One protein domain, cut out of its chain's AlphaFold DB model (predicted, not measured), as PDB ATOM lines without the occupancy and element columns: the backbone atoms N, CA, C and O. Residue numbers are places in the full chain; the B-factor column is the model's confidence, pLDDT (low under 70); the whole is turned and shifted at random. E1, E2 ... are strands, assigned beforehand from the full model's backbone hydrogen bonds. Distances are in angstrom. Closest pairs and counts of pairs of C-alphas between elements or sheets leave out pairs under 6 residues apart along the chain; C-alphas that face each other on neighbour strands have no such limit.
ATOM      1  N   ASP A  77     -17.049  46.120  -8.709       63.72
ATOM      2  CA  ASP A  77     -16.863  47.446  -8.134       63.72
ATOM      3  C   ASP A  77     -18.033  48.352  -8.550       63.72
ATOM      4  O   ASP A  77     -18.092  48.902  -9.657       63.72
ATOM      5  N   THR A  78     -19.014  48.458  -7.654       61.03
ATOM      6  CA  THR A  78     -20.226  49.262  -7.839       61.03
ATOM      7  C   THR A  78     -20.020  50.735  -7.493       61.03
ATOM      8  O   THR A  78     -20.860  51.558  -7.860       61.03
ATOM      9  N   LYS A  79     -18.908  51.106  -6.835       55.09
ATOM     10  CA  LYS A  79     -18.662  52.487  -6.378       55.09
ATOM     11  C   LYS A  79     -18.225  53.439  -7.492       55.09
ATOM     12  O   LYS A  79     -18.317  54.648  -7.309       55.09
ATOM     13  N   LEU A  80     -17.822  52.919  -8.650       50.91
ATOM     14  CA  LEU A  80     -17.381  53.708  -9.806       50.91
ATOM     15  C   LEU A  80     -18.409  53.748 -10.949       50.91
ATOM     16  O   LEU A  80     -18.061  54.071 -12.078       50.91
ATOM     17  N   LEU A  81     -19.672  53.347 -10.743       51.75
ATOM     18  CA  LEU A  81     -20.719  53.461 -11.788       51.75
ATOM     19  C   LEU A  81     -21.227  54.904 -11.975       51.75
ATOM     20  O   LEU A  81     -22.199  55.137 -12.693       51.75
ATOM     21  N   LEU A  82     -20.564  55.879 -11.348       46.38
ATOM     22  CA  LEU A  82     -20.638  57.264 -11.794       46.38
ATOM     23  C   LEU A  82     -20.194  57.307 -13.263       46.38
ATOM     24  O   LEU A  82     -19.372  56.479 -13.655       46.38
ATOM     25  N   PRO A  83     -20.746  58.205 -14.093       46.25
ATOM     26  CA  PRO A  83     -20.387  58.274 -15.500       46.25
ATOM     27  C   PRO A  83     -18.911  58.678 -15.595       46.25
ATOM     28  O   PRO A  83     -18.590  59.862 -15.623       46.25
ATOM     29  N   GLU A  84     -18.003  57.699 -15.591       49.62
ATOM     30  CA  GLU A  84     -16.626  57.870 -16.034       49.62
ATOM     31  C   GLU A  84     -16.729  58.549 -17.385       49.62
ATOM     32  O   GLU A  84     -17.386  58.017 -18.283       49.62
ATOM     33  N   GLY A  85     -16.219  59.785 -17.448       47.38
ATOM     34  CA  GLY A  85     -16.496  60.747 -18.508       47.38
ATOM     35  C   GLY A  85     -16.603  60.047 -19.851       47.38
ATOM     36  O   GLY A  85     -15.598  59.540 -20.347       47.38
ATOM     37  N   ALA A  86     -17.835  59.997 -20.365       49.84
ATOM     38  CA  ALA A  86     -18.351  59.188 -21.468       49.84
ATOM     39  C   ALA A  86     -17.680  59.471 -22.826       49.84
ATOM     40  O   ALA A  86     -18.340  59.780 -23.813       49.84
ATOM     41  N   SER A  87     -16.355  59.404 -22.871       61.59
ATOM     42  CA  SER A  87     -15.553  59.902 -23.984       61.59
ATOM     43  C   SER A  87     -14.993  58.756 -24.818       61.59
ATOM     44  O   SER A  87     -14.828  58.918 -26.020       61.59
ATOM     45  N   CYS A  88     -14.728  57.596 -24.205       73.31
ATOM     46  CA  CYS A  88     -14.123  56.461 -24.902       73.31
ATOM     47  C   CYS A  88     -15.023  55.222 -25.011       73.31
ATOM     48  O   CYS A  88     -14.912  54.487 -25.984       73.31
ATOM     49  N   GLY A  89     -15.940  54.982 -24.070       76.06
ATOM     50  CA  GLY A  89     -16.789  53.792 -24.103       76.06
ATOM     51  C   GLY A  89     -17.641  53.617 -22.852       76.06
ATOM     52  O   GLY A  89     -17.583  54.417 -21.921       76.06
ATOM     53  N   LYS A  90     -18.445  52.554 -22.841       86.50
ATOM     54  CA  LYS A  90     -19.265  52.109 -21.716       86.50
ATOM     55  C   LYS A  90     -18.598  50.914 -21.048       86.50
ATOM     56  O   LYS A  90     -18.430  49.874 -21.680       86.50
ATOM     57  N   THR A  91     -18.337  51.001 -19.751       87.62
ATOM     58  CA  THR A  91     -17.944  49.825 -18.968       87.62
ATOM     59  C   THR A  91     -19.135  48.869 -18.844       87.62
ATOM     60  O   THR A  91     -20.141  49.189 -18.210       87.62
ATOM     61  N   SER A  92     -19.058  47.714 -19.507       86.69
ATOM     62  CA  SER A  92     -20.155  46.743 -19.610       86.69
ATOM     63  C   SER A  92     -20.109  45.675 -18.515       86.69
ATOM     64  O   SER A  92     -21.148  45.123 -18.152       86.69
ATOM     65  N   TYR A  93     -18.931  45.428 -17.942       88.81
ATOM     66  CA  TYR A  93     -18.738  44.554 -16.790       88.81
ATOM     67  C   TYR A  93     -17.515  44.990 -15.971       88.81
ATOM     68  O   TYR A  93     -16.542  45.503 -16.520       88.81
ATOM     69  N   ARG A  94     -17.554  44.761 -14.655       85.50
ATOM     70  CA  ARG A  94     -16.437  45.009 -13.737       85.50
ATOM     71  C   ARG A  94     -16.248  43.815 -12.814       85.50
ATOM     72  O   ARG A  94     -17.206  43.400 -12.165       85.50
ATOM     73  N   GLY A  95     -15.023  43.306 -12.752       87.50
ATOM     74  CA  GLY A  95     -14.539  42.554 -11.603       87.50
ATOM     75  C   GLY A  95     -14.003  43.522 -10.548       87.50
ATOM     76  O   GLY A  95     -14.501  44.642 -10.391       87.50
ATOM     77  N   SER A  96     -12.951  43.112  -9.847       86.62
ATOM     78  CA  SER A  96     -12.221  43.992  -8.936       86.62
ATOM     79  C   SER A  96     -11.302  44.952  -9.700       86.62
ATOM     80  O   SER A  96     -10.432  44.505 -10.446       86.62
ATOM     81  N   LEU A  97     -11.446  46.261  -9.455       87.25
ATOM     82  CA  LEU A  97     -10.598  47.327 -10.020       87.25
ATOM     83  C   LEU A  97      -9.608  47.927  -9.017       87.25
ATOM     84  O   LEU A  97      -9.071  49.018  -9.223       87.25
ATOM     85  N   TRP A  98      -9.393  47.227  -7.900       85.69
ATOM     86  CA  TRP A  98      -8.501  47.668  -6.827       85.69
ATOM     87  C   TRP A  98      -7.032  47.715  -7.265       85.69
ATOM     88  O   TRP A  98      -6.288  48.604  -6.847       85.69
ATOM     89  N   TYR A  99      -6.633  46.748  -8.094       89.50
ATOM     90  CA  TYR A  99      -5.259  46.563  -8.554       89.50
ATOM     91  C   TYR A  99      -5.024  47.171  -9.936       89.50
ATOM     92  O   TYR A  99      -4.056  47.909 -10.113       89.50
ATOM     93  N   GLU A 100      -5.930  46.927 -10.878       91.31
ATOM     94  CA  GLU A 100      -5.807  47.371 -12.262       91.31
ATOM     95  C   GLU A 100      -7.149  47.823 -12.829       91.31
ATOM     96  O   GLU A 100      -8.218  47.425 -12.363       91.31
ATOM     97  N   GLU A 101      -7.084  48.673 -13.845       91.94
ATOM     98  CA  GLU A 101      -8.248  49.135 -14.583       91.94
ATOM     99  C   GLU A 101      -7.874  49.535 -16.007       91.94
ATOM    100  O   GLU A 101      -6.850  50.177 -16.237       91.94
ATOM    101  N   MET A 102      -8.745  49.207 -16.956       92.62
ATOM    102  CA  MET A 102      -8.678  49.684 -18.330       92.62
ATOM    103  C   MET A 102      -9.736  50.763 -18.539       92.62
ATOM    104  O   MET A 102     -10.930  50.479 -18.546       92.62
ATOM    105  N   SER A 103      -9.312  52.009 -18.715       86.31
ATOM    106  CA  SER A 103     -10.236  53.143 -18.850       86.31
ATOM    107  C   SER A 103     -10.810  53.296 -20.261       86.31
ATOM    108  O   SER A 103     -11.873  53.887 -20.446       86.31
ATOM    109  N   CYS A 104     -10.088  52.811 -21.272       88.75
ATOM    110  CA  CYS A 104     -10.372  53.062 -22.677       88.75
ATOM    111  C   CYS A 104      -9.650  52.046 -23.570       88.75
ATOM    112  O   CYS A 104      -8.675  51.434 -23.144       88.75
ATOM    113  N   CYS A 105     -10.097  51.926 -24.819       94.12
ATOM    114  CA  CYS A 105      -9.362  51.290 -25.904       94.12
ATOM    115  C   CYS A 105      -9.645  52.003 -27.228       94.12
ATOM    116  O   CYS A 105     -10.721  52.563 -27.428       94.12
ATOM    117  N   GLY A 106      -8.685  51.948 -28.146       93.69
ATOM    118  CA  GLY A 106      -8.822  52.476 -29.500       93.69
ATOM    119  C   GLY A 106      -8.306  51.495 -30.542       93.69
ATOM    120  O   GLY A 106      -7.470  50.644 -30.243       93.69
ATOM    121  N   TYR A 107      -8.802  51.636 -31.768       93.81
ATOM    122  CA  TYR A 107      -8.324  50.904 -32.937       93.81
ATOM    123  C   TYR A 107      -7.633  51.874 -33.893       93.81
ATOM    124  O   TYR A 107      -8.218  52.887 -34.272       93.81
ATOM    125  N   ASP A 108      -6.402  51.555 -34.275       93.12
ATOM    126  CA  ASP A 108      -5.662  52.186 -35.360       93.12
ATOM    127  C   ASP A 108      -5.929  51.393 -36.657       93.12
ATOM    128  O   ASP A 108      -5.343  50.320 -36.847       93.12
ATOM    129  N   PRO A 109      -6.808  51.879 -37.553       89.25
ATOM    130  CA  PRO A 109      -7.128  51.197 -38.807       89.25
ATOM    131  C   PRO A 109      -5.974  51.154 -39.819       89.25
ATOM    132  O   PRO A 109      -5.951  50.248 -40.659       89.25
ATOM    133  N   GLN A 110      -5.003  52.069 -39.715       88.12
ATOM    134  CA  GLN A 110      -3.831  52.128 -40.594       88.12
ATOM    135  C   GLN A 110      -2.840  51.022 -40.250       88.12
ATOM    136  O   GLN A 110      -2.337  50.316 -41.125       88.12
ATOM    137  N   ARG A 111      -2.595  50.833 -38.950       90.56
ATOM    138  CA  ARG A 111      -1.696  49.785 -38.441       90.56
ATOM    139  C   ARG A 111      -2.400  48.466 -38.156       90.56
ATOM    140  O   ARG A 111      -1.726  47.466 -37.932       90.56
ATOM    141  N   ARG A 112      -3.735  48.461 -38.173       91.50
ATOM    142  CA  ARG A 112      -4.592  47.336 -37.770       91.50
ATOM    143  C   ARG A 112      -4.258  46.869 -36.357       91.50
ATOM    144  O   ARG A 112      -4.028  45.686 -36.116       91.50
ATOM    145  N   MET A 113      -4.190  47.807 -35.420       94.75
ATOM    146  CA  MET A 113      -3.798  47.536 -34.036       94.75
ATOM    147  C   MET A 113      -4.809  48.117 -33.063       94.75
ATOM    148  O   MET A 113      -5.283  49.232 -33.245       94.75
ATOM    149  N   PHE A 114      -5.106  47.380 -32.002       96.44
ATOM    150  CA  PHE A 114      -5.747  47.940 -30.823       96.44
ATOM    151  C   PHE A 114      -4.691  48.466 -29.863       96.44
ATOM    152  O   PHE A 114      -3.630  47.860 -29.720       96.44
ATOM    153  N   ALA A 115      -5.006  49.563 -29.189       96.75
ATOM    154  CA  ALA A 115      -4.229  50.096 -28.084       96.75
ATOM    155  C   ALA A 115      -5.161  50.337 -26.897       96.75
ATOM    156  O   ALA A 115      -6.125  51.101 -26.993       96.75
ATOM    157  N   CYS A 116      -4.862  49.679 -25.784       96.44
ATOM    158  CA  CYS A 116      -5.664  49.719 -24.570       96.44
ATOM    159  C   CYS A 116      -4.793  50.156 -23.386       96.44
ATOM    160  O   CYS A 116      -3.931  49.377 -22.963       96.44
ATOM    161  N   PRO A 117      -4.957  51.387 -22.865       95.19
ATOM    162  CA  PRO A 117      -4.308  51.799 -21.628       95.19
ATOM    163  C   PRO A 117      -4.794  50.974 -20.432       95.19
ATOM    164  O   PRO A 117      -5.996  50.837 -20.200       95.19
ATOM    165  N   VAL A 118      -3.843  50.476 -19.646       95.50
ATOM    166  CA  VAL A 118      -4.066  49.761 -18.389       95.50
ATOM    167  C   VAL A 118      -3.381  50.532 -17.266       95.50
ATOM    168  O   VAL A 118      -2.161  50.700 -17.260       95.50
ATOM    169  N   SER A 119      -4.182  50.996 -16.312       94.56
ATOM    170  CA  SER A 119      -3.730  51.709 -15.125       94.56
ATOM    171  C   SER A 119      -3.518  50.724 -13.981       94.56
ATOM    172  O   SER A 119      -4.480  50.200 -13.423       94.56
ATOM    173  N   VAL A 120      -2.266  50.525 -13.581       93.62
ATOM    174  CA  VAL A 120      -1.882  49.720 -12.416       93.62
ATOM    175  C   VAL A 120      -1.856  50.614 -11.185       93.62
ATOM    176  O   VAL A 120      -1.105  51.583 -11.146       93.62
ATOM    177  N   LYS A 121      -2.682  50.309 -10.186       92.56
ATOM    178  CA  LYS A 121      -2.962  51.154  -9.013       92.56
ATOM    179  C   LYS A 121      -2.247  50.711  -7.738       92.56
ATOM    180  O   LYS A 121      -2.251  51.456  -6.765       92.56
ATOM    181  N   GLN A 122      -1.658  49.518  -7.729       90.69
ATOM    182  CA  GLN A 122      -0.951  48.957  -6.575       90.69
ATOM    183  C   GLN A 122       0.497  48.635  -6.947       90.69
ATOM    184  O   GLN A 122       0.807  48.375  -8.103       90.69
ATOM    185  N   SER A 123       1.391  48.639  -5.962       91.25
ATOM    186  CA  SER A 123       2.797  48.252  -6.145       91.25
ATOM    187  C   SER A 123       3.062  46.765  -5.876       91.25
ATOM    188  O   SER A 123       4.195  46.297  -6.013       91.25
ATOM    189  N   TYR A 124       2.024  46.021  -5.490       89.38
ATOM    190  CA  TYR A 124       2.068  44.613  -5.113       89.38
ATOM    191  C   TYR A 124       0.869  43.842  -5.692       89.38
ATOM    192  O   TYR A 124      -0.078  44.444  -6.194       89.38
ATOM    193  N   GLY A 125       0.905  42.510  -5.598       86.50
ATOM    194  CA  GLY A 125      -0.124  41.609  -6.134       86.50
ATOM    195  C   GLY A 125       0.181  41.068  -7.535       86.50
ATOM    196  O   GLY A 125      -0.601  40.286  -8.065       86.50
ATOM    197  N   PHE A 126       1.332  41.429  -8.115       89.69
ATOM    198  CA  PHE A 126       1.735  41.069  -9.480       89.69
ATOM    199  C   PHE A 126       2.852  40.020  -9.533       89.69
ATOM    200  O   PHE A 126       3.408  39.786 -10.595       89.69
ATOM    201  N   GLY A 127       3.203  39.391  -8.409       84.75
ATOM    202  CA  GLY A 127       4.294  38.412  -8.330       84.75
ATOM    203  C   GLY A 127       5.669  39.025  -8.025       84.75
ATOM    204  O   GLY A 127       5.849  40.242  -7.998       84.75
ATOM    205  N   GLY A 128       6.646  38.168  -7.717       79.88
ATOM    206  CA  GLY A 128       8.000  38.588  -7.330       79.88
ATOM    207  C   GLY A 128       8.742  39.329  -8.448       79.88
ATOM    208  O   GLY A 128       8.552  39.027  -9.624       79.88
ATOM    209  N   SER A 129       9.582  40.292  -8.063       76.31
ATOM    210  CA  SER A 129      10.413  41.096  -8.968       76.31
ATOM    211  C   SER A 129      11.825  40.524  -9.107       76.31
ATOM    212  O   SER A 129      12.362  40.048  -8.103       76.31
ATOM    213  N   PRO A 130      12.467  40.606 -10.290       66.88
ATOM    214  CA  PRO A 130      11.913  41.036 -11.586       66.88
ATOM    215  C   PRO A 130      11.106  39.932 -12.297       66.88
ATOM    216  O   PRO A 130      10.384  40.220 -13.243       66.88
ATOM    217  N   LEU A 131      11.236  38.687 -11.828       71.06
ATOM    218  CA  LEU A 131      10.511  37.484 -12.244       71.06
ATOM    219  C   LEU A 131      10.146  36.690 -10.977       71.06
ATOM    220  O   LEU A 131      10.889  36.768  -9.991       71.06
ATOM    221  N   PRO A 132       9.043  35.918 -10.960       74.25
ATOM    222  CA  PRO A 132       8.236  35.476 -12.109       74.25
ATOM    223  C   PRO A 132       7.095  36.412 -12.551       74.25
ATOM    224  O   PRO A 132       6.486  36.147 -13.580       74.25
ATOM    225  N   GLY A 133       6.806  37.505 -11.831       86.06
ATOM    226  CA  GLY A 133       5.764  38.473 -12.209       86.06
ATOM    227  C   GLY A 133       4.376  37.875 -12.541       86.06
ATOM    228  O   GLY A 133       4.005  36.799 -12.071       86.06
ATOM    229  N   SER A 134       3.586  38.607 -13.328       90.50
ATOM    230  CA  SER A 134       2.253  38.249 -13.831       90.50
ATOM    231  C   SER A 134       1.951  38.993 -15.139       90.50
ATOM    232  O   SER A 134       2.774  39.782 -15.614       90.50
ATOM    233  N   ARG A 135       0.810  38.708 -15.775       93.31
ATOM    234  CA  ARG A 135       0.401  39.342 -17.041       93.31
ATOM    235  C   ARG A 135      -0.959  40.019 -16.943       93.31
ATOM    236  O   ARG A 135      -1.892  39.430 -16.411       93.31
ATOM    237  N   GLU A 136      -1.079  41.199 -17.542       95.69
ATOM    238  CA  GLU A 136      -2.371  41.824 -17.847       95.69
ATOM    239  C   GLU A 136      -2.748  41.497 -19.285       95.69
ATOM    240  O   GLU A 136      -2.143  42.032 -20.214       95.69
ATOM    241  N   TYR A 137      -3.721  40.609 -19.476       97.50
ATOM    242  CA  TYR A 137      -4.224  40.265 -20.801       97.50
ATOM    243  C   TYR A 137      -5.329  41.225 -21.220       97.50
ATOM    244  O   TYR A 137      -6.235  41.512 -20.436       97.50
ATOM    245  N   VAL A 138      -5.302  41.649 -22.486       98.25
ATOM    246  CA  VAL A 138      -6.427  42.340 -23.118       98.25
ATOM    247  C   VAL A 138      -6.877  41.574 -24.353       98.25
ATOM    248  O   VAL A 138      -6.141  41.471 -25.335       98.25
ATOM    249  N   LEU A 139      -8.108  41.062 -24.311       98.06
ATOM    250  CA  LEU A 139      -8.797  40.495 -25.469       98.06
ATOM    251  C   LEU A 139      -9.672  41.572 -26.113       98.06
ATOM    252  O   LEU A 139     -10.535  42.146 -25.453       98.06
ATOM    253  N   ASN A 140      -9.477  41.810 -27.405       97.94
ATOM    254  CA  ASN A 140     -10.276  42.714 -28.221       97.94
ATOM    255  C   ASN A 140     -11.213  41.912 -29.121       97.94
ATOM    256  O   ASN A 140     -10.803  40.967 -29.805       97.94
ATOM    257  N   CYS A 141     -12.466  42.339 -29.157       97.38
ATOM    258  CA  CYS A 141     -13.537  41.741 -29.922       97.38
ATOM    259  C   CYS A 141     -14.276  42.797 -30.738       97.38
ATOM    260  O   CYS A 141     -14.444  43.931 -30.295       97.38
ATOM    261  N   VAL A 142     -14.776  42.418 -31.913       95.50
ATOM    262  CA  VAL A 142     -15.548  43.310 -32.792       95.50
ATOM    263  C   VAL A 142     -16.861  42.649 -33.183       95.50
ATOM    264  O   VAL A 142     -16.935  41.438 -33.396       95.50
ATOM    265  N   TRP A 143     -17.917  43.454 -33.257       93.62
ATOM    266  CA  TRP A 143     -19.236  43.016 -33.685       93.62
ATOM    267  C   TRP A 143     -19.253  42.679 -35.180       93.62
ATOM    268  O   TRP A 143     -18.884  43.499 -36.024       93.62
ATOM    269  N   SER A 144     -19.727  41.477 -35.504       87.94
ATOM    270  CA  SER A 144     -19.793  40.937 -36.871       87.94
ATOM    271  C   SER A 144     -21.206  40.920 -37.474       87.94
ATOM    272  O   SER A 144     -21.404  40.392 -38.562       87.94
ATOM    273  N   GLY A 145     -22.203  41.474 -36.778       83.94
ATOM    274  CA  GLY A 145     -23.617  41.409 -37.171       83.94
ATOM    275  C   GLY A 145     -24.414  40.359 -36.393       83.94
ATOM    276  O   GLY A 145     -25.559  40.625 -36.047       83.94
ATOM    277  N   GLY A 146     -23.802  39.216 -36.058       87.81
ATOM    278  CA  GLY A 146     -24.425  38.146 -35.258       87.81
ATOM    279  C   GLY A 146     -23.871  37.990 -33.837       87.81
ATOM    280  O   GLY A 146     -24.441  37.261 -33.031       87.81
ATOM    281  N   GLY A 147     -22.760  38.658 -33.523       92.88
ATOM    282  CA  GLY A 147     -22.077  38.537 -32.239       92.88
ATOM    283  C   GLY A 147     -20.713  39.220 -32.232       92.88
ATOM    284  O   GLY A 147     -20.185  39.605 -33.284       92.88
ATOM    285  N   PHE A 148     -20.133  39.349 -31.039       95.75
ATOM    286  CA  PHE A 148     -18.735  39.736 -30.876       95.75
ATOM    287  C   PHE A 148     -17.821  38.556 -31.211       95.75
ATOM    288  O   PHE A 148     -17.990  37.470 -30.662       95.75
ATOM    289  N   LEU A 149     -16.844  38.794 -32.085       96.06
ATOM    290  CA  LEU A 149     -15.795  37.834 -32.420       96.06
ATOM    291  C   LEU A 149     -14.438  38.348 -31.934       96.06
ATOM    292  O   LEU A 149     -14.199  39.553 -32.043       96.06
ATOM    293  N   PRO A 150     -13.550  37.475 -31.428       96.62
ATOM    294  CA  PRO A 150     -12.210  37.870 -31.020       96.62
ATOM    295  C   PRO A 150     -11.384  38.246 -32.254       96.62
ATOM    296  O   PRO A 150     -11.358  37.496 -33.234       96.62
ATOM    297  N   VAL A 151     -10.720  39.401 -32.204       96.12
ATOM    298  CA  VAL A 151      -9.928  39.941 -33.326       96.12
ATOM    299  C   VAL A 151      -8.457  40.162 -32.989       96.12
ATOM    300  O   VAL A 151      -7.617  40.141 -33.883       96.12
ATOM    301  N   ALA A 152      -8.136  40.398 -31.714       96.44
ATOM    302  CA  ALA A 152      -6.769  40.632 -31.260       96.44
ATOM    303  C   ALA A 152      -6.647  40.313 -29.770       96.44
ATOM    304  O   ALA A 152      -7.566  40.596 -29.005       96.44
ATOM    305  N   MET A 153      -5.508  39.783 -29.341       96.56
ATOM    306  CA  MET A 153      -5.202  39.583 -27.927       96.56
ATOM    307  C   MET A 153      -3.708  39.762 -27.711       96.56
ATOM    308  O   MET A 153      -2.916  39.231 -28.484       96.56
ATOM    309  N   ASP A 154      -3.341  40.489 -26.664       97.44
ATOM    310  CA  ASP A 154      -1.955  40.599 -26.213       97.44
ATOM    311  C   ASP A 154      -1.923  40.855 -24.697       97.44
ATOM    312  O   ASP A 154      -2.968  40.892 -24.040       97.44
ATOM    313  N   SER A 155      -0.730  40.998 -24.124       96.62
ATOM    314  CA  SER A 155      -0.534  41.272 -22.708       96.62
ATOM    315  C   SER A 155       0.713  42.092 -22.423       96.62
ATOM    316  O   SER A 155       1.688  42.058 -23.168       96.62
ATOM    317  N   VAL A 156       0.718  42.757 -21.271       95.50
ATOM    318  CA  VAL A 156       1.944  43.300 -20.671       95.50
ATOM    319  C   VAL A 156       2.345  42.463 -19.466       95.50
ATOM    320  O   VAL A 156       1.495  41.959 -18.734       95.50
ATOM    321  N   HIS A 157       3.651  42.295 -19.275       92.75
ATOM    322  CA  HIS A 157       4.205  41.626 -18.105       92.75
ATOM    323  C   HIS A 157       4.538  42.646 -17.017       92.75
ATOM    324  O   HIS A 157       5.096  43.704 -17.313       92.75
ATOM    325  N   LEU A 158       4.217  42.320 -15.769       91.12
ATOM    326  CA  LEU A 158       4.463  43.184 -14.620       91.12
ATOM    327  C   LEU A 158       4.851  42.358 -13.399       91.12
ATOM    328  O   LEU A 158       4.479  41.198 -13.268       91.12
ATOM    329  N   ALA A 159       5.594  42.978 -12.493       90.88
ATOM    330  CA  ALA A 159       6.003  42.401 -11.222       90.88
ATOM    331  C   ALA A 159       5.840  43.445 -10.114       90.88
ATOM    332  O   ALA A 159       5.685  44.637 -10.388       90.88
ATOM    333  N   ASN A 160       5.891  43.010  -8.855       91.06
ATOM    334  CA  ASN A 160       5.860  43.925  -7.716       91.06
ATOM    335  C   ASN A 160       6.998  44.961  -7.817       91.06
ATOM    336  O   ASN A 160       8.126  44.632  -8.178       91.06
ATOM    337  N   ALA A 161       6.736  46.204  -7.424       89.75
ATOM    338  CA  ALA A 161       7.731  47.275  -7.434       89.75
ATOM    339  C   ALA A 161       7.772  47.967  -6.067       89.75
ATOM    340  O   ALA A 161       7.138  48.995  -5.829       89.75
ATOM    341  N   SER A 162       8.526  47.364  -5.145       85.19
ATOM    342  CA  SER A 162       8.706  47.897  -3.792       85.19
ATOM    343  C   SER A 162       9.366  49.279  -3.823       85.19
ATOM    344  O   SER A 162      10.331  49.494  -4.555       85.19
ATOM    345  N   GLY A 163       8.847  50.214  -3.024       86.31
ATOM    346  CA  GLY A 163       9.364  51.582  -2.934       86.31
ATOM    347  C   GLY A 163       8.974  52.508  -4.092       86.31
ATOM    348  O   GLY A 163       9.419  53.652  -4.110       86.31
ATOM    349  N   GLN A 164       8.145  52.051  -5.037       89.19
ATOM    350  CA  GLN A 164       7.600  52.881  -6.112       89.19
ATOM    351  C   GLN A 164       6.103  53.141  -5.901       89.19
ATOM    352  O   GLN A 164       5.377  52.271  -5.415       89.19
ATOM    353  N   ASN A 165       5.642  54.335  -6.290       90.62
ATOM    354  CA  ASN A 165       4.266  54.781  -6.064       90.62
ATOM    355  C   ASN A 165       3.435  54.748  -7.369       90.62
ATOM    356  O   ASN A 165       3.784  55.466  -8.308       90.62
ATOM    357  N   PRO A 166       2.353  53.948  -7.434       91.69
ATOM    358  CA  PRO A 166       1.373  53.951  -8.532       91.69
ATOM    359  C   PRO A 166       0.450  55.203  -8.481       91.69
ATOM    360  O   PRO A 166       0.434  55.893  -7.458       91.69
ATOM    361  N   PRO A 167      -0.342  55.518  -9.535       92.94
ATOM    362  CA  PRO A 167      -0.649  54.678 -10.694       92.94
ATOM    363  C   PRO A 167       0.399  54.699 -11.814       92.94
ATOM    364  O   PRO A 167       0.886  55.759 -12.199       92.94
ATOM    365  N   TRP A 168       0.678  53.530 -12.400       93.62
ATOM    366  CA  TRP A 168       1.459  53.394 -13.638       93.62
ATOM    367  C   TRP A 168       0.548  53.121 -14.825       93.62
ATOM    368  O   TRP A 168      -0.442  52.404 -14.697       93.62
ATOM    369  N   GLN A 169       0.901  53.674 -15.984       93.94
ATOM    370  CA  GLN A 169       0.154  53.483 -17.223       93.94
ATOM    371  C   GLN A 169       0.938  52.568 -18.154       93.94
ATOM    372  O   GLN A 169       2.042  52.900 -18.584       93.94
ATOM    373  N   PHE A 170       0.345  51.429 -18.478       95.50
ATOM    374  CA  PHE A 170       0.816  50.524 -19.514       95.50
ATOM    375  C   PHE A 170      -0.110  50.616 -20.722       95.50
ATOM    376  O   PHE A 170      -1.266  51.010 -20.596       95.50
ATOM    377  N   ALA A 171       0.382  50.236 -21.896       94.88
ATOM    378  CA  ALA A 171      -0.443  50.094 -23.087       94.88
ATOM    379  C   ALA A 171      -0.315  48.665 -23.601       94.88
ATOM    380  O   ALA A 171       0.782  48.228 -23.950       94.88
ATOM    381  N   VAL A 172      -1.434  47.946 -23.658       97.62
ATOM    382  CA  VAL A 172      -1.493  46.664 -24.361       97.62
ATOM    383  C   VAL A 172      -1.793  46.961 -25.823       97.62
ATOM    384  O   VAL A 172      -2.841  47.530 -26.142       97.62
ATOM    385  N   ILE A 173      -0.848  46.620 -26.699       97.69
ATOM    386  CA  ILE A 173      -0.952  46.833 -28.144       97.69
ATOM    387  C   ILE A 173      -1.140  45.472 -28.798       97.69
ATOM    388  O   ILE A 173      -0.265  44.629 -28.683       97.69
ATOM    389  N   ALA A 174      -2.262  45.261 -29.484       97.00
ATOM    390  CA  ALA A 174      -2.600  43.964 -30.064       97.00
ATOM    391  C   ALA A 174      -2.910  44.094 -31.558       97.00
ATOM    392  O   ALA A 174      -3.753  44.898 -31.960       97.00
ATOM    393  N   ALA A 175      -2.258  43.283 -32.391       95.44
ATOM    394  CA  ALA A 175      -2.499  43.273 -33.832       95.44
ATOM    395  C   ALA A 175      -3.827  42.574 -34.172       95.44
ATOM    396  O   ALA A 175      -4.056  41.425 -33.793       95.44
ATOM    397  N   ALA A 176      -4.691  43.258 -34.921       92.31
ATOM    398  CA  ALA A 176      -6.011  42.792 -35.325       92.31
ATOM    399  C   ALA A 176      -5.974  42.235 -36.751       92.31
ATOM    400  O   ALA A 176      -6.364  42.893 -37.716       92.31
ATOM    401  N   ASN A 177      -5.467  41.011 -36.884       84.12
ATOM    402  CA  ASN A 177      -5.309  40.349 -38.183       84.12
ATOM    403  C   ASN A 177      -6.344  39.244 -38.435       84.12
ATOM    404  O   ASN A 177      -6.376  38.673 -39.523       84.12
ATOM    405  N   THR A 178      -7.189  38.932 -37.451       86.06
ATOM    406  CA  THR A 178      -8.197  37.868 -37.532       86.06
ATOM    407  C   THR A 178      -9.594  38.439 -37.320       86.06
ATOM    408  O   THR A 178      -9.777  39.406 -36.586       86.06
ATOM    409  N   ASN A 179     -10.595  37.866 -37.995       83.88
ATOM    410  CA  ASN A 179     -12.024  38.181 -37.827       83.88
ATOM    411  C   ASN A 179     -12.425  39.665 -37.982       83.88
ATOM    412  O   ASN A 179     -13.559  40.037 -37.679       83.88
ATOM    413  N   ILE A 180     -11.533  40.513 -38.499       83.81
ATOM    414  CA  ILE A 180     -11.783  41.924 -38.777       83.81
ATOM    415  C   ILE A 180     -11.631  42.181 -40.275       83.81
ATOM    416  O   ILE A 180     -10.584  42.555 -40.795       83.81
ATOM    417  N   ASN A 181     -12.722  41.949 -41.003       75.25
ATOM    418  CA  ASN A 181     -12.750  42.250 -42.429       75.25
ATOM    419  C   ASN A 181     -12.765  43.762 -42.634       75.25
ATOM    420  O   ASN A 181     -13.667  44.452 -42.138       75.25
ATOM    421  N   LEU A 182     -11.790  44.235 -43.400       67.94
ATOM    422  CA  LEU A 182     -11.745  45.591 -43.916       67.94
ATOM    423  C   LEU A 182     -12.796  45.722 -45.008       67.94
ATOM    424  O   LEU A 182     -12.876  44.886 -45.909       67.94
ATOM    425  N   VAL A 183     -13.619  46.756 -44.911       63.16
ATOM    426  CA  VAL A 183     -14.581  47.054 -45.966       63.16
ATOM    427  C   VAL A 183     -13.824  47.793 -47.066       63.16
ATOM    428  O   VAL A 183     -13.273  48.864 -46.820       63.16
ATOM    429  N   GLN A 184     -13.758  47.179 -48.247       57.78
ATOM    430  CA  GLN A 184     -13.231  47.781 -49.470       57.78
ATOM    431  C   GLN A 184     -14.413  48.173 -50.375       57.78
ATOM    432  O   GLN A 184     -15.321  47.353 -50.530       57.78
ATOM    433  N   PRO A 185     -14.429  49.372 -50.992       59.81
ATOM    434  CA  PRO A 185     -13.485  50.483 -50.815       59.81
ATOM    435  C   PRO A 185     -13.560  51.060 -49.396       59.81
ATOM    436  O   PRO A 185     -14.562  50.830 -48.724       59.81
ATOM    437  N   MET A 186     -12.512  51.785 -48.971       61.06
ATOM    438  CA  MET A 186     -12.361  52.420 -47.649       61.06
ATOM    439  C   MET A 186     -13.680  53.027 -47.169       61.06
ATOM    440  O   MET A 186     -14.029  54.161 -47.490       61.06
ATOM    441  N   SER A 187     -14.453  52.243 -46.428       64.00
ATOM    442  CA  SER A 187     -15.688  52.730 -45.853       64.00
ATOM    443  C   SER A 187     -15.340  53.093 -44.427       64.00
ATOM    444  O   SER A 187     -14.951  52.219 -43.649       64.00
ATOM    445  N   GLY A 188     -15.505  54.362 -44.068       73.06
ATOM    446  CA  GLY A 188     -15.394  54.849 -42.694       73.06
ATOM    447  C   GLY A 188     -16.492  54.326 -41.766       73.06
ATOM    448  O   GLY A 188     -16.938  55.050 -40.876       73.06
ATOM    449  N   ALA A 189     -16.964  53.104 -42.026       85.81
ATOM    450  CA  ALA A 189     -17.998  52.403 -41.309       85.81
ATOM    451  C   ALA A 189     -17.578  52.212 -39.859       85.81
ATOM    452  O   ALA A 189     -16.448  51.814 -39.553       85.81
ATOM    453  N   SER A 190     -18.532  52.471 -38.976       89.31
ATOM    454  CA  SER A 190     -18.359  52.268 -37.551       89.31
ATOM    455  C   SER A 190     -18.760  50.846 -37.171       89.31
ATOM    456  O   SER A 190     -19.780  50.336 -37.639       89.31
ATOM    457  N   ARG A 191     -17.989  50.209 -36.290       90.56
ATOM    458  CA  ARG A 191     -18.348  48.930 -35.664       90.56
ATOM    459  C   ARG A 191     -18.259  49.036 -34.153       90.56
ATOM    460  O   ARG A 191     -17.431  49.775 -33.626       90.56
ATOM    461  N   SER A 192     -19.100  48.276 -33.463       93.62
ATOM    462  CA  SER A 192     -18.972  48.107 -32.019       93.62
ATOM    463  C   SER A 192     -17.797  47.186 -31.716       93.62
ATOM    464  O   SER A 192     -17.656  46.121 -32.321       93.62
ATOM    465  N   ALA A 193     -16.969  47.602 -30.774       95.31
ATOM    466  CA  ALA A 193     -15.852  46.855 -30.239       95.31
ATOM    467  C   ALA A 193     -16.056  46.630 -28.738       95.31
ATOM    468  O   ALA A 193     -16.783  47.365 -28.067       95.31
ATOM    469  N   ARG A 194     -15.418  45.583 -28.230       96.75
ATOM    470  CA  ARG A 194     -15.371  45.225 -26.819       96.75
ATOM    471  C   ARG A 194     -13.948  44.838 -26.475       96.75
ATOM    472  O   ARG A 194     -13.372  44.008 -27.171       96.75
ATOM    473  N   SER A 195     -13.426  45.367 -25.382       97.50
ATOM    474  CA  SER A 195     -12.129  44.964 -24.851       97.50
ATOM    475  C   SER A 195     -12.286  44.463 -23.424       97.50
ATOM    476  O   SER A 195     -13.039  45.039 -22.640       97.50
ATOM    477  N   ILE A 196     -11.588  43.380 -23.098       97.75
ATOM    478  CA  ILE A 196     -11.666  42.673 -21.816       97.75
ATOM    479  C   ILE A 196     -10.270  42.663 -21.200       97.75
ATOM    480  O   ILE A 196      -9.386  42.015 -21.753       97.75
ATOM    481  N   LEU A 197     -10.094  43.344 -20.067       97.44
ATOM    482  CA  LEU A 197      -8.890  43.270 -19.238       97.44
ATOM    483  C   LEU A 197      -9.042  42.135 -18.222       97.44
ATOM    484  O   LEU A 197     -10.042  42.083 -17.504       97.44
ATOM    485  N   SER A 198      -8.049  41.250 -18.148       96.44
ATOM    486  CA  SER A 198      -8.000  40.158 -17.175       96.44
ATOM    487  C   SER A 198      -6.576  39.919 -16.691       96.44
ATOM    488  O   SER A 198      -5.666  39.669 -17.488       96.44
ATOM    489  N   TRP A 199      -6.404  39.941 -15.374       95.00
ATOM    490  CA  TRP A 199      -5.131  39.631 -14.740       95.00
ATOM    491  C   TRP A 199      -4.878  38.121 -14.695       95.00
ATOM    492  O   TRP A 199      -5.715  37.358 -14.203       95.00
ATOM    493  N   GLN A 200      -3.694  37.714 -15.161       92.88
ATOM    494  CA  GLN A 200      -3.070  36.383 -15.130       92.88
ATOM    495  C   GLN A 200      -3.825  35.233 -15.816       92.88
ATOM    496  O   GLN A 200      -3.194  34.274 -16.255       92.88
ATOM    497  N   LEU A 201      -5.145  35.318 -15.917       93.00
ATOM    498  CA  LEU A 201      -6.023  34.341 -16.541       93.00
ATOM    499  C   LEU A 201      -6.428  34.868 -17.912       93.00
ATOM    500  O   LEU A 201      -7.083  35.911 -18.008       93.00
ATOM    501  N   GLN A 202      -6.021  34.162 -18.962       95.00
ATOM    502  CA  GLN A 202      -6.261  34.572 -20.336       95.00
ATOM    503  C   GLN A 202      -7.766  34.499 -20.667       95.00
ATOM    504  O   GLN A 202      -8.376  33.441 -20.489       95.00
ATOM    505  N   PRO A 203      -8.397  35.591 -21.151       95.81
ATOM    506  CA  PRO A 203      -9.800  35.558 -21.561       95.81
ATOM    507  C   PRO A 203     -10.035  34.555 -22.696       95.81
ATOM    508  O   PRO A 203      -9.337  34.581 -23.708       95.81
ATOM    509  N   THR A 204     -11.044  33.697 -22.551       93.31
ATOM    510  CA  THR A 204     -11.344  32.623 -23.517       93.31
ATOM    511  C   THR A 204     -12.274  33.053 -24.649       93.31
ATOM    512  O   THR A 204     -12.245  32.465 -25.729       93.31
ATOM    513  N   ASP A 205     -13.117  34.058 -24.411       95.06
ATOM    514  CA  ASP A 205     -14.142  34.509 -25.350       95.06
ATOM    515  C   ASP A 205     -14.619  35.944 -25.054       95.06
ATOM    516  O   ASP A 205     -14.299  36.542 -24.026       95.06
ATOM    517  N   CYS A 206     -15.421  36.507 -25.960       96.81
ATOM    518  CA  CYS A 206     -15.904  37.892 -25.891       96.81
ATOM    519  C   CYS A 206     -17.001  38.157 -24.838       96.81
ATOM    520  O   CYS A 206     -17.470  39.294 -24.707       96.81
ATOM    521  N   ASN A 207     -17.438  37.128 -24.111       95.62
ATOM    522  CA  ASN A 207     -18.348  37.212 -22.968       95.62
ATOM    523  C   ASN A 207     -17.644  36.875 -21.643       95.62
ATOM    524  O   ASN A 207     -18.315  36.793 -20.609       95.62
ATOM    525  N   TYR A 208     -16.318  36.698 -21.662       94.94
ATOM    526  CA  TYR A 208     -15.518  36.415 -20.480       94.94
ATOM    527  C   TYR A 208     -15.704  37.495 -19.404       94.94
ATOM    528  O   TYR A 208     -15.707  38.696 -19.686       94.94
ATOM    529  N   LYS A 209     -15.867  37.054 -18.153       92.62
ATOM    530  CA  LYS A 209     -16.128  37.910 -16.991       92.62
ATOM    531  C   LYS A 209     -14.907  37.917 -16.069       92.62
ATOM    532  O   LYS A 209     -14.770  37.000 -15.261       92.62
ATOM    533  N   PRO A 210     -14.010  38.911 -16.174       93.19
ATOM    534  CA  PRO A 210     -12.783  38.929 -15.384       93.19
ATOM    535  C   PRO A 210     -13.045  38.997 -13.872       93.19
ATOM    536  O   PRO A 210     -13.921  39.722 -13.405       93.19
ATOM    537  N   ILE A 211     -12.249  38.269 -13.087       91.06
ATOM    538  CA  ILE A 211     -12.273  38.374 -11.616       91.06
ATOM    539  C   ILE A 211     -11.621  39.693 -11.175       91.06
ATOM    540  O   ILE A 211     -12.144  40.382 -10.296       91.06
ATOM    541  N   TRP A 212     -10.516  40.066 -11.825       91.75
ATOM    542  CA  TRP A 212      -9.844  41.355 -11.676       91.75
ATOM    543  C   TRP A 212      -9.683  42.017 -13.046       91.75
ATOM    544  O   TRP A 212      -9.345  41.334 -14.015       91.75
ATOM    545  N   GLY A 213      -9.976  43.316 -13.117       92.19
ATOM    546  CA  GLY A 213     -10.125  44.066 -14.364       92.19
ATOM    547  C   GLY A 213     -11.588  44.308 -14.760       92.19
ATOM    548  O   GLY A 213     -12.530  44.090 -13.987       92.19
ATOM    549  N   ASN A 214     -11.791  44.810 -15.975       93.44
ATOM    550  CA  ASN A 214     -13.089  45.237 -16.497       93.44
ATOM    551  C   ASN A 214     -13.249  44.961 -17.995       93.44
ATOM    552  O   ASN A 214     -12.301  44.644 -18.712       93.44
ATOM    553  N   VAL A 215     -14.489  45.118 -18.458       94.44
ATOM    554  CA  VAL A 215     -14.878  45.059 -19.866       94.44
ATOM    555  C   VAL A 215     -15.398  46.422 -20.300       94.44
ATOM    556  O   VAL A 215     -16.289  46.977 -19.651       94.44
ATOM    557  N   VAL A 216     -14.868  46.943 -21.406       93.56
ATOM    558  CA  VAL A 216     -15.292  48.210 -22.015       93.56
ATOM    559  C   VAL A 216     -15.837  47.966 -23.418       93.56
ATOM    560  O   VAL A 216     -15.195  47.315 -24.240       93.56
ATOM    561  N   ASP A 217     -17.017  48.511 -23.692       94.00
ATOM    562  CA  ASP A 217     -17.684  48.473 -24.991       94.00
ATOM    563  C   ASP A 217     -17.623  49.874 -25.619       94.00
ATOM    564  O   ASP A 217     -17.955  50.867 -24.972       94.00
ATOM    565  N   TYR A 218     -17.206  49.981 -26.877       93.56
ATOM    566  CA  TYR A 218     -16.979  51.262 -27.557       93.56
ATOM    567  C   TYR A 218     -17.190  51.149 -29.067       93.56
ATOM    568  O   TYR A 218     -17.472  50.074 -29.594       93.56
ATOM    569  N   MET A 219     -17.097  52.273 -29.776       92.31
ATOM    570  CA  MET A 219     -17.206  52.314 -31.233       92.31
ATOM    571  C   MET A 219     -15.839  52.572 -31.854       92.31
ATOM    572  O   MET A 219     -15.111  53.462 -31.424       92.31
ATOM    573  N   ILE A 220     -15.524  51.823 -32.903       91.62
ATOM    574  CA  ILE A 220     -14.347  52.031 -33.746       91.62
ATOM    575  C   ILE A 220     -14.790  52.418 -35.147       91.62
ATOM    576  O   ILE A 220     -15.874  52.024 -35.582       91.62
ATOM    577  N   ARG A 221     -13.936  53.139 -35.873       89.44
ATOM    578  CA  ARG A 221     -14.091  53.360 -37.312       89.44
ATOM    579  C   ARG A 221     -13.003  52.614 -38.071       89.44
ATOM    580  O   ARG A 221     -11.899  52.437 -37.564       89.44
ATOM    581  N   LEU A 222     -13.335  52.156 -39.273       86.81
ATOM    582  CA  LEU A 222     -12.443  51.363 -40.123       86.81
ATOM    583  C   LEU A 222     -11.802  52.200 -41.245       86.81
ATOM    584  O   LEU A 222     -11.538  51.667 -42.320       86.81
TER     585      LEU A 222
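Overview. This is residues 77 to 222 of the 224 residues of an uncharacterized protein of Chitinivorax tropicus (UniProt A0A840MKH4). Two antiparallel sheets lie face to face as a sandwich, E1 E9 E8 E5 E6 in that order and the smaller, branched E2, E3, E4 and E7, their strands crossed at 39 degrees. Loops lengthen it at both ends, residues 121 to 133 at one and 176 to 189 at the other; the outline is elongated, 53 by 33 by 24 A. The printed part has 146 residues, no named helix and strands E1 to E9 in that order; the class is all strand, with under half of the residues, 66, in named elements. It is compact, with a radius of gyration of the C-alphas of 15.5 A.

Along the chain. Find C-alpha 90 at (-19.265, 52.109, -21.716), where E1, residues 90 to 94, begins. Next come E2, residues 100 to 102, E3, residues 106 to 108, and E4, residues 113 to 120. E5, residues 134 to 143, measures 29.6 A from first to last C-alpha; E6, residues 148 to 158, measures 28.5 A and bends by 62 degrees at residue 151. Then read E7, residues 168 to 175, E8, residues 190 to 199 and 29.2 A, and E9, residues 214 to 221, ending at (-14.091, 53.360, -37.312).

Arrangement. In the larger, strongly twisted sheet, look within hydrogen-bond range for N 90 and O 217, 2.8 A, N 141 and O 194, 2.7 A, and, in hairpins E8 and E9 and E5 and E6, N 193 and O 218, 2.8 A, and N 136 and O 156, 2.9 A. Beside E4, E2 and hairpin partner E3 lie on one side, E7 on the other; find N 101 and O 119, 3.0 A, N 106 and O 115, 2.9 A, and N 116 and O 172, 3.0 A. Between the sheets, the closest C-alphas of E6 and E7, Asp 154 and Ala 174, are 5.2 A apart.

Size, cuts and confidence. The farthest C-alphas, of Gly 163 and Pro 185, are 53.1 A apart. The printed part has no cut; links E4 to E5, E7 to E8 and E8 to E9 are long. Confidence is under 70 at residues 77 to 87, 130 and 182 to 187.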